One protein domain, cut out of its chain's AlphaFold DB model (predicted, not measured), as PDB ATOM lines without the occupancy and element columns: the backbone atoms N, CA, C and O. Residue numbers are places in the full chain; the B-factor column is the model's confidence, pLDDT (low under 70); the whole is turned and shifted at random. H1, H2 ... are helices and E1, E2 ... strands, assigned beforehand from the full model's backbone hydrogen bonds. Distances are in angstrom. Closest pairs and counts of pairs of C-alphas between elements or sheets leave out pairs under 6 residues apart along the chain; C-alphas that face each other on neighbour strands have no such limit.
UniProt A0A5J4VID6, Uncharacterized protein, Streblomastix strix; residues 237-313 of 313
ATOM      1  N   ALA A 237      47.482  15.639 -31.402       57.19
ATOM      2  CA  ALA A 237      46.434  14.621 -31.320       57.19
ATOM      3  C   ALA A 237      46.123  14.034 -32.703       57.19
ATOM      4  O   ALA A 237      46.025  12.818 -32.841       57.19
ATOM      5  N   ASP A 238      46.066  14.870 -33.741       66.88
ATOM      6  CA  ASP A 238      45.843  14.415 -35.116       66.88
ATOM      7  C   ASP A 238      47.000  13.532 -35.621       66.88
ATOM      8  O   ASP A 238      46.767  12.490 -36.240       66.88
ATOM      9  N   ALA A 239      48.254  13.884 -35.303       67.19
ATOM     10  CA  ALA A 239      49.416  13.056 -35.621       67.19
ATOM     11  C   ALA A 239      49.392  11.713 -34.876       67.19
ATOM     12  O   ALA A 239      49.659  10.677 -35.486       67.19
ATOM     13  N   LEU A 240      49.045  11.704 -33.584       58.19
ATOM     14  CA  LEU A 240      48.934  10.477 -32.793       58.19
ATOM     15  C   LEU A 240      47.819   9.573 -33.319       58.19
ATOM     16  O   LEU A 240      48.075   8.396 -33.555       58.19
ATOM     17  N   ILE A 241      46.647  10.126 -33.645       61.97
ATOM     18  CA  ILE A 241      45.554   9.385 -34.289       61.97
ATOM     19  C   ILE A 241      46.019   8.799 -35.627       61.97
ATOM     20  O   ILE A 241      45.738   7.638 -35.924       61.97
ATOM     21  N   MET A 242      46.775   9.545 -36.434       67.56
ATOM     22  CA  MET A 242      47.320   9.026 -37.690       67.56
ATOM     23  C   MET A 242      48.307   7.867 -37.462       67.56
ATOM     24  O   MET A 242      48.223   6.848 -38.152       67.56
ATOM     25  N   PHE A 243      49.192   7.957 -36.462       63.59
ATOM     26  CA  PHE A 243      50.040   6.829 -36.049       63.59
ATOM     27  C   PHE A 243      49.215   5.651 -35.516       63.59
ATOM     28  O   PHE A 243      49.579   4.494 -35.750       63.59
ATOM     29  N   CYS A 244      48.067   5.929 -34.889       60.19
ATOM     30  CA  CYS A 244      47.134   4.910 -34.436       60.19
ATOM     31  C   CYS A 244      46.547   4.078 -35.564       60.19
ATOM     32  O   CYS A 244      46.456   2.854 -35.461       60.19
ATOM     33  N   TRP A 245      46.223   4.739 -36.668       62.84
ATOM     34  CA  TRP A 245      45.712   4.092 -37.867       62.84
ATOM     35  C   TRP A 245      46.762   3.251 -38.590       62.84
ATOM     36  O   TRP A 245      46.427   2.192 -39.118       62.84
ATOM     37  N   ILE A 246      48.023   3.691 -38.588       75.44
ATOM     38  CA  ILE A 246      49.135   2.913 -39.151       75.44
ATOM     39  C   ILE A 246      49.432   1.689 -38.266       75.44
ATOM     40  O   ILE A 246      49.848   0.645 -38.761       75.44
ATOM     41  N   GLY A 247      49.144   1.778 -36.963       68.12
ATOM     42  CA  GLY A 247      49.329   0.678 -36.020       68.12
ATOM     43  C   GLY A 247      50.785   0.446 -35.613       68.12
ATOM     44  O   GLY A 247      51.086  -0.571 -34.989       68.12
ATOM     45  N   ASP A 248      51.672   1.395 -35.908       73.88
ATOM     46  CA  ASP A 248      53.124   1.289 -35.680       73.88
ATOM     47  C   ASP A 248      53.572   1.715 -34.278       73.88
ATOM     48  O   ASP A 248      54.760   1.747 -33.954       73.88
ATOM     49  N   TYR A 249      52.624   2.030 -33.409       81.88
ATOM     50  CA  TYR A 249      52.884   2.505 -32.064       81.88
ATOM     51  C   TYR A 249      52.360   1.483 -31.043       81.88
ATOM     52  O   TYR A 249      51.302   0.865 -31.194       81.88
ATOM     53  N   LYS A 250      53.152   1.265 -29.996       89.81
ATOM     54  CA  LYS A 250      52.835   0.378 -28.876       89.81
ATOM     55  C   LYS A 250      53.457   0.975 -27.623       89.81
ATOM     56  O   LYS A 250      54.658   1.247 -27.617       89.81
ATOM     57  N   ILE A 251      52.676   1.156 -26.554       91.56
ATOM     58  CA  ILE A 251      53.261   1.537 -25.261       91.56
ATOM     59  C   ILE A 251      54.245   0.433 -24.844       91.56
ATOM     60  O   ILE A 251      53.973  -0.762 -25.019       91.56
ATOM     61  N   LYS A 252      55.399   0.818 -24.290       94.44
ATOM     62  CA  LYS A 252      56.348  -0.151 -23.731       94.44
ATOM     63  C   LYS A 252      55.605  -1.065 -22.744       94.44
ATOM     64  O   LYS A 252      54.978  -0.542 -21.823       94.44
ATOM     65  N   PRO A 253      55.640  -2.401 -22.920       93.44
ATOM     66  CA  PRO A 253      54.855  -3.316 -22.093       93.44
ATOM     67  C   PRO A 253      55.085  -3.130 -20.592       93.44
ATOM     68  O   PRO A 253      54.126  -3.197 -19.830       93.44
ATOM     69  N   ASP A 254      56.322  -2.830 -20.191       96.06
ATOM     70  CA  ASP A 254      56.681  -2.606 -18.787       96.06
ATOM     71  C   ASP A 254      55.983  -1.370 -18.212       96.06
ATOM     72  O   ASP A 254      55.369  -1.459 -17.153       96.06
ATOM     73  N   MET A 255      55.969  -0.259 -18.959       95.94
ATOM     74  CA  MET A 255      55.290   0.976 -18.546       95.94
ATOM     75  C   MET A 255      53.776   0.793 -18.470       95.94
ATOM     76  O   MET A 255      53.148   1.255 -17.524       95.94
ATOM     77  N   LEU A 256      53.179   0.101 -19.450       94.94
ATOM     78  CA  LEU A 256      51.748  -0.188 -19.392       94.94
ATOM     79  C   LEU A 256      51.429  -1.073 -18.182       94.94
ATOM     80  O   LEU A 256      50.469  -0.809 -17.470       94.94
ATOM     81  N   LYS A 257      52.223  -2.119 -17.940       94.56
ATOM     82  CA  LYS A 257      52.014  -3.035 -16.817       94.56
ATOM     83  C   LYS A 257      52.135  -2.317 -15.475       94.56
ATOM     84  O   LYS A 257      51.301  -2.540 -14.608       94.56
ATOM     85  N   GLU A 258      53.143  -1.466 -15.313       96.44
ATOM     86  CA  GLU A 258      53.338  -0.660 -14.107       96.44
ATOM     87  C   GLU A 258      52.164   0.300 -13.882       96.44
ATOM     88  O   GLU A 258      51.592   0.315 -12.795       96.44
ATOM     89  N   ALA A 259      51.731   1.012 -14.928       95.81
ATOM     90  CA  ALA A 259      50.579   1.904 -14.851       95.81
ATOM     91  C   ALA A 259      49.292   1.154 -14.478       95.81
ATOM     92  O   ALA A 259      48.550   1.618 -13.620       95.81
ATOM     93  N   LEU A 260      49.046  -0.017 -15.079       94.81
ATOM     94  CA  LEU A 260      47.888  -0.868 -14.782       94.81
ATOM     95  C   LEU A 260      47.904  -1.404 -13.345       94.81
ATOM     96  O   LEU A 260      46.861  -1.423 -12.695       94.81
ATOM     97  N   LEU A 261      49.077  -1.802 -12.840       95.19
ATOM     98  CA  LEU A 261      49.251  -2.244 -11.454       95.19
ATOM     99  C   LEU A 261      49.007  -1.107 -10.458       95.19
ATOM    100  O   LEU A 261      48.365  -1.329  -9.437       95.19
ATOM    101  N   LEU A 262      49.486   0.102 -10.762       96.19
ATOM    102  CA  LEU A 262      49.331   1.269  -9.893       96.19
ATOM    103  C   LEU A 262      47.856   1.622  -9.648       96.19
ATOM    104  O   LEU A 262      47.502   2.046  -8.553       96.19
ATOM    105  N   ILE A 263      47.000   1.427 -10.655       95.50
ATOM    106  CA  ILE A 263      45.558   1.712 -10.579       95.50
ATOM    107  C   ILE A 263      44.703   0.468 -10.267       95.50
ATOM    108  O   ILE A 263      43.482   0.535 -10.389       95.50
ATOM    109  N   ASP A 264      45.332  -0.665  -9.923       94.81
ATOM    110  CA  ASP A 264      44.688  -1.972  -9.699       94.81
ATOM    111  C   ASP A 264      43.723  -2.390 -10.833       94.81
ATOM    112  O   ASP A 264      42.665  -2.995 -10.635       94.81
ATOM    113  N   PHE A 265      44.076  -2.050 -12.077       92.38
ATOM    114  CA  PHE A 265      43.229  -2.286 -13.238       92.38
ATOM    115  C   PHE A 265      43.759  -3.423 -14.103       92.38
ATOM    116  O   PHE A 265      44.881  -3.398 -14.602       92.38
ATOM    117  N   HIS A 266      42.901  -4.410 -14.349       92.81
ATOM    118  CA  HIS A 266      43.260  -5.644 -15.044       92.81
ATOM    119  C   HIS A 266      42.443  -5.798 -16.334       92.81
ATOM    120  O   HIS A 266      41.464  -6.550 -16.373       92.81
ATOM    121  N   PRO A 267      42.789  -5.066 -17.409       94.44
ATOM    122  CA  PRO A 267      42.028  -5.116 -18.642       94.44
ATOM    123  C   PRO A 267      42.182  -6.467 -19.332       94.44
ATOM    124  O   PRO A 267      43.274  -7.018 -19.450       94.44
ATOM    125  N   THR A 268      41.069  -6.978 -19.846       94.81
ATOM    126  CA  THR A 268      41.041  -8.269 -20.555       94.81
ATOM    127  C   THR A 268      40.970  -8.115 -22.072       94.81
ATOM    128  O   THR A 268      41.238  -9.074 -22.795       94.81
ATOM    129  N   LEU A 269      40.634  -6.913 -22.554       94.31
ATOM    130  CA  LEU A 269      40.388  -6.602 -23.958       94.31
ATOM    131  C   LEU A 269      41.052  -5.279 -24.344       94.31
ATOM    132  O   LEU A 269      40.846  -4.263 -23.677       94.31
ATOM    133  N   ASN A 270      41.808  -5.295 -25.442       94.56
ATOM    134  CA  ASN A 270      42.309  -4.081 -26.077       94.56
ATOM    135  C   ASN A 270      41.294  -3.588 -27.119       94.56
ATOM    136  O   ASN A 270      41.037  -4.277 -28.101       94.56
ATOM    137  N   THR A 271      40.665  -2.439 -26.893       94.00
ATOM    138  CA  THR A 271      39.522  -1.987 -27.709       94.00
ATOM    139  C   THR A 271      39.921  -1.372 -29.051       94.00
ATOM    140  O   THR A 271      39.103  -1.358 -29.968       94.00
ATOM    141  N   PHE A 272      41.163  -0.913 -29.192       91.19
ATOM    142  CA  PHE A 272      41.666  -0.299 -30.420       91.19
ATOM    143  C   PHE A 272      43.071  -0.822 -30.712       91.19
ATOM    144  O   PHE A 272      44.068  -0.191 -30.374       91.19
ATOM    145  N   ALA A 273      43.166  -2.019 -31.295       94.25
ATOM    146  CA  ALA A 273      44.457  -2.575 -31.682       94.25
ATOM    147  C   ALA A 273      44.401  -3.412 -32.957       94.25
ATOM    148  O   ALA A 273      43.399  -4.020 -33.316       94.25
ATOM    149  N   LEU A 274      45.538  -3.480 -33.627       93.94
ATOM    150  CA  LEU A 274      45.822  -4.416 -34.697       93.94
ATOM    151  C   LEU A 274      46.524  -5.657 -34.139       93.94
ATOM    152  O   LEU A 274      47.065  -5.678 -33.028       93.94
ATOM    153  N   ARG A 275      46.582  -6.704 -34.961       94.50
ATOM    154  CA  ARG A 275      47.276  -7.954 -34.631       94.50
ATOM    155  C   ARG A 275      48.721  -7.751 -34.175       94.50
ATOM    156  O   ARG A 275      49.187  -8.472 -33.295       94.50
ATOM    157  N   LEU A 276      49.419  -6.797 -34.794       92.88
ATOM    158  CA  LEU A 276      50.847  -6.548 -34.589       92.88
ATOM    159  C   LEU A 276      51.136  -5.728 -33.324       92.88
ATOM    160  O   LEU A 276      52.147  -5.964 -32.662       92.88
ATOM    161  N   ASN A 277      50.242  -4.811 -32.946       93.38
ATOM    162  CA  ASN A 277      50.468  -3.890 -31.829       93.38
ATOM    163  C   ASN A 277      49.660  -4.225 -30.565       93.38
ATOM    164  O   ASN A 277      49.838  -3.566 -29.539       93.38
ATOM    165  N   LYS A 278      48.842  -5.288 -30.573       94.50
ATOM    166  CA  LYS A 278      48.099  -5.705 -29.380       94.50
ATOM    167  C   LYS A 278      49.015  -5.920 -28.166       94.50
ATOM    168  O   LYS A 278      50.095  -6.518 -28.242       94.50
ATOM    169  N   GLN A 279      48.561  -5.422 -27.021       94.56
ATOM    170  CA  GLN A 279      49.205  -5.610 -25.718       94.56
ATOM    171  C   GLN A 279      48.487  -6.651 -24.855       94.56
ATOM    172  O   GLN A 279      49.051  -7.129 -23.877       94.56
ATOM    173  N   LEU A 280      47.268  -7.032 -25.247       94.56
ATOM    174  CA  LEU A 280      46.455  -8.050 -24.593       94.56
ATOM    175  C   LEU A 280      46.149  -9.179 -25.578       94.56
ATOM    176  O   LEU A 280      46.185  -8.994 -26.796       94.56
ATOM    177  N   ASN A 281      45.836 -10.360 -25.043       95.25
ATOM    178  CA  ASN A 281      45.547 -11.533 -25.867       95.25
ATOM    179  C   ASN A 281      44.298 -11.330 -26.732       95.25
ATOM    180  O   ASN A 281      44.332 -11.658 -27.922       95.25
ATOM    181  N   ARG A 282      43.241 -10.743 -26.147       96.06
ATOM    182  CA  ARG A 282      42.011 -10.336 -26.835       96.06
ATOM    183  C   ARG A 282      42.104  -8.868 -27.237       96.06
ATOM    184  O   ARG A 282      42.531  -8.024 -26.447       96.06
ATOM    185  N   TYR A 283      41.668  -8.563 -28.450       96.00
ATOM    186  CA  TYR A 283      41.680  -7.212 -28.998       96.00
ATOM    187  C   TYR A 283      40.558  -7.034 -30.019       96.00
ATOM    188  O   TYR A 283      40.137  -8.016 -30.619       96.00
ATOM    189  N   CYS A 284      40.091  -5.807 -30.221       95.44
ATOM    190  CA  CYS A 284      39.209  -5.441 -31.327       95.44
ATOM    191  C   CYS A 284      40.039  -4.707 -32.371       95.44
ATOM    192  O   CYS A 284      40.836  -3.835 -32.009       95.44
ATOM    193  N   SER A 285      39.839  -5.043 -33.641       94.81
ATOM    194  CA  SER A 285      40.530  -4.399 -34.757       94.81
ATOM    195  C   SER A 285      39.555  -3.567 -35.570       94.81
ATOM    196  O   SER A 285      38.404  -3.949 -35.735       94.81
ATOM    197  N   SER A 286      39.997  -2.421 -36.085       91.56
ATOM    198  CA  SER A 286      39.233  -1.668 -37.086       91.56
ATOM    199  C   SER A 286      39.235  -2.352 -38.458       91.56
ATOM    200  O   SER A 286      38.403  -2.023 -39.298       91.56
ATOM    201  N   GLN A 287      40.156  -3.294 -38.681       92.31
ATOM    202  CA  GLN A 287      40.283  -4.079 -39.905       92.31
ATOM    203  C   GLN A 287      39.649  -5.463 -39.722       92.31
ATOM    204  O   GLN A 287      39.507  -5.946 -38.597       92.31
ATOM    205  N   ASP A 288      39.285  -6.105 -40.833       94.25
ATOM    206  CA  ASP A 288      38.827  -7.494 -40.827       94.25
ATOM    207  C   ASP A 288      40.007  -8.422 -40.500       94.25
ATOM    208  O   ASP A 288      40.839  -8.756 -41.347       94.25
ATOM    209  N   ASP A 289      40.123  -8.769 -39.222       95.81
ATOM    210  CA  ASP A 289      41.115  -9.694 -38.698       95.81
ATOM    211  C   ASP A 289      40.391 -10.846 -38.015       95.81
ATOM    212  O   ASP A 289      39.785 -10.688 -36.959       95.81
ATOM    213  N   TRP A 290      40.513 -12.036 -38.593       95.88
ATOM    214  CA  TRP A 290      39.902 -13.259 -38.078       95.88
ATOM    215  C   TRP A 290      40.390 -13.663 -36.673       95.88
ATOM    216  O   TRP A 290      39.778 -14.525 -36.048       95.88
ATOM    217  N   ASN A 291      41.492 -13.082 -36.175       96.69
ATOM    218  CA  ASN A 291      41.938 -13.252 -34.785       96.69
ATOM    219  C   ASN A 291      41.440 -12.155 -33.836       96.69
ATOM    220  O   ASN A 291      41.635 -12.282 -32.621       96.69
ATOM    221  N   ALA A 292      40.868 -11.068 -34.358       96.31
ATOM    222  CA  ALA A 292      40.260 -10.052 -33.522       96.31
ATOM    223  C   ALA A 292      39.001 -10.622 -32.859       96.31
ATOM    224  O   ALA A 292      38.290 -11.458 -33.408       96.31
ATOM    225  N   PHE A 293      38.745 -10.164 -31.639       95.56
ATOM    226  CA  PHE A 293      37.546 -10.510 -30.892       95.56
ATOM    227  C   PHE A 293      36.284  -9.975 -31.577       95.56
ATOM    228  O   PHE A 293      35.275 -10.667 -31.588       95.56
ATOM    229  N   GLU A 294      36.361  -8.765 -32.133       95.25
ATOM    230  CA  GLU A 294      35.300  -8.136 -32.917       95.25
ATOM    231  C   GLU A 294      35.917  -7.130 -33.899       95.25
ATOM    232  O   GLU A 294      36.971  -6.536 -33.614       95.25
ATOM    233  N   ILE A 295      35.240  -6.913 -35.030       93.62
ATOM    234  CA  ILE A 295      35.565  -5.833 -35.963       93.62
ATOM    235  C   ILE A 295      34.919  -4.552 -35.435       93.62
ATOM    236  O   ILE A 295      33.696  -4.444 -35.384       93.62
ATOM    237  N   ASN A 296      35.751  -3.571 -35.095       90.12
ATOM    238  CA  ASN A 296      35.405  -2.300 -34.468       90.12
ATOM    239  C   ASN A 296      34.760  -2.475 -33.081       90.12
ATOM    240  O   ASN A 296      33.650  -2.980 -32.927       90.12
ATOM    241  N   SER A 297      35.428  -1.976 -32.041       91.94
ATOM    242  CA  SER A 297      34.933  -2.057 -30.660       91.94
ATOM    243  C   SER A 297      33.595  -1.343 -30.434       91.94
ATOM    244  O   SER A 297      32.898  -1.652 -29.469       91.94
ATOM    245  N   MET A 298      33.192  -0.444 -31.336       88.69
ATOM    246  CA  MET A 298      31.879   0.205 -31.307       88.69
ATOM    247  C   MET A 298      30.716  -0.749 -31.610       88.69
ATOM    248  O   MET A 298      29.585  -0.459 -31.225       88.69
ATOM    249  N   ASN A 299      30.975  -1.882 -32.268       88.19
ATOM    250  CA  ASN A 299      29.947  -2.874 -32.587       88.19
ATOM    251  C   ASN A 299      29.628  -3.799 -31.405       88.19
ATOM    252  O   ASN A 299      28.599  -4.477 -31.407       88.19
ATOM    253  N   ILE A 300      30.481  -3.823 -30.378       87.94
ATOM    254  CA  ILE A 300      30.269  -4.681 -29.217       87.94
ATOM    255  C   ILE A 300      29.137  -4.102 -28.371       87.94
ATOM    256  O   ILE A 300      29.214  -2.993 -27.841       87.94
ATOM    257  N   LEU A 301      28.084  -4.898 -28.179       87.06
ATOM    258  CA  LEU A 301      27.015  -4.566 -27.249       87.06
ATOM    259  C   LEU A 301      27.514  -4.777 -25.815       87.06
ATOM    260  O   LEU A 301      27.470  -5.869 -25.255       87.06
ATOM    261  N   TRP A 302      28.015  -3.702 -25.227       83.94
ATOM    262  CA  TRP A 302      28.671  -3.665 -23.927       83.94
ATOM    263  C   TRP A 302      27.735  -3.918 -22.736       83.94
ATOM    264  O   TRP A 302      27.466  -3.009 -21.956       83.94
ATOM    265  N   LYS A 303      27.235  -5.143 -22.568       72.62
ATOM    266  CA  LYS A 303      26.282  -5.455 -21.491       72.62
ATOM    267  C   LYS A 303      26.916  -6.027 -20.221       72.62
ATOM    268  O   LYS A 303      26.343  -5.830 -19.156       72.62
ATOM    269  N   GLU A 304      28.078  -6.689 -20.302       64.38
ATOM    270  CA  GLU A 304      28.546  -7.531 -19.177       64.38
ATOM    271  C   GLU A 304      30.058  -7.477 -18.858       64.38
ATOM    272  O   GLU A 304      30.449  -7.798 -17.737       64.38
ATOM    273  N   ASP A 305      30.924  -7.013 -19.770       58.88
ATOM    274  CA  ASP A 305      32.377  -7.005 -19.518       58.88
ATOM    275  C   ASP A 305      32.812  -5.826 -18.630       58.88
ATOM    276  O   ASP A 305      32.780  -4.674 -19.073       58.88
ATOM    277  N   LYS A 306      33.240  -6.128 -17.394       56.06
ATOM    278  CA  LYS A 306      33.557  -5.163 -16.319       56.06
ATOM    279  C   LYS A 306      34.935  -4.480 -16.393       56.06
ATOM    280  O   LYS A 306      35.151  -3.532 -15.651       56.06
ATOM    281  N   PHE A 307      35.859  -4.900 -17.264       57.31
ATOM    282  CA  PHE A 307      37.239  -4.377 -17.258       57.31
ATOM    283  C   PHE A 307      37.793  -4.183 -18.673       57.31
ATOM    284  O   PHE A 307      38.181  -5.147 -19.341       57.31
ATOM    285  N   ARG A 308      37.818  -2.928 -19.144       63.91
ATOM    286  CA  ARG A 308      38.226  -2.558 -20.510       63.91
ATOM    287  C   ARG A 308      39.247  -1.435 -20.521       63.91
ATOM    288  O   ARG A 308      38.984  -0.355 -20.002       63.91
ATOM    289  N   LEU A 309      40.379  -1.677 -21.170       60.84
ATOM    290  CA  LEU A 309      41.310  -0.608 -21.486       60.84
ATOM    291  C   LEU A 309      40.794   0.099 -22.740       60.84
ATOM    292  O   LEU A 309      40.843  -0.448 -23.847       60.84
ATOM    293  N   TYR A 310      40.269   1.304 -22.552       59.88
ATOM    294  CA  TYR A 310      40.095   2.258 -23.638       59.88
ATOM    295  C   TYR A 310      41.393   3.036 -23.751       59.88
ATOM    296  O   TYR A 310      41.547   4.105 -23.171       59.88
ATOM    297  N   LEU A 311      42.358   2.450 -24.451       56.78
ATOM    298  CA  LEU A 311      43.539   3.183 -24.866       56.78
ATOM    299  C   LEU A 311      43.175   3.891 -26.175       56.78
ATOM    300  O   LEU A 311      43.444   3.394 -27.264       56.78
ATOM    301  N   LEU A 312      42.458   5.009 -26.055       43.53
ATOM    302  CA  LEU A 312      42.500   6.035 -27.089       43.53
ATOM    303  C   LEU A 312      43.853   6.714 -26.909       43.53
ATOM    304  O   LEU A 312      44.079   7.380 -25.900       43.53
ATOM    305  N   ILE A 313      44.764   6.436 -27.828       43.19
ATOM    306  CA  ILE A 313      46.010   7.183 -27.973       43.19
ATOM    307  C   ILE A 313      45.831   8.079 -29.189       43.19
ATOM    308  O   ILE A 313      45.154   7.615 -30.139       43.19
TER     309      ILE A 313
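This is residues 237 to 313 of the 313 residues of an uncharacterized protein of Streblomastix strix (UniProt A0A5J4VID6). Little regular structure is present: two short helices, H1 and H2, and a loop-rich body around the short strand E1, beside which residues 269 to 270 and 294 to 295 run parallel. The printed part has 77 residues, with H1, H2 and E1 in chain order; the class is mostly helix, though named elements hold only 24 residues. The whole is compact, with a radius of gyration of the C-alphas of 12.5 A and spans of 33 by 33 by 22 A.

H1, residues 237 to 246, and H2, residues 253 to 262, are apart. E1, residues 282 to 285, is apart from both and pairs with no named strand. In H1 and H2 every O i to N i+4 pair is within hydrogen-bond range.

H1 begins at C-alpha 237 (46.434, 14.621, -31.320) and measures 14.3 A. H2 measures 14.2 A. E1 measures 10.0 A, ending at C-alpha 285 (40.530, -4.399, -34.757).

The farthest C-alphas, of Leu 262 and Asp 288, are 33.8 A apart. The printed part has no cut. The link from H1 to H2 is short; that from H2 to E1 is long, 19 residues. Residues 286 to 313 hold no named element. pLDDT is under 70 at residues 237 to 245, 247 and 304 to 313.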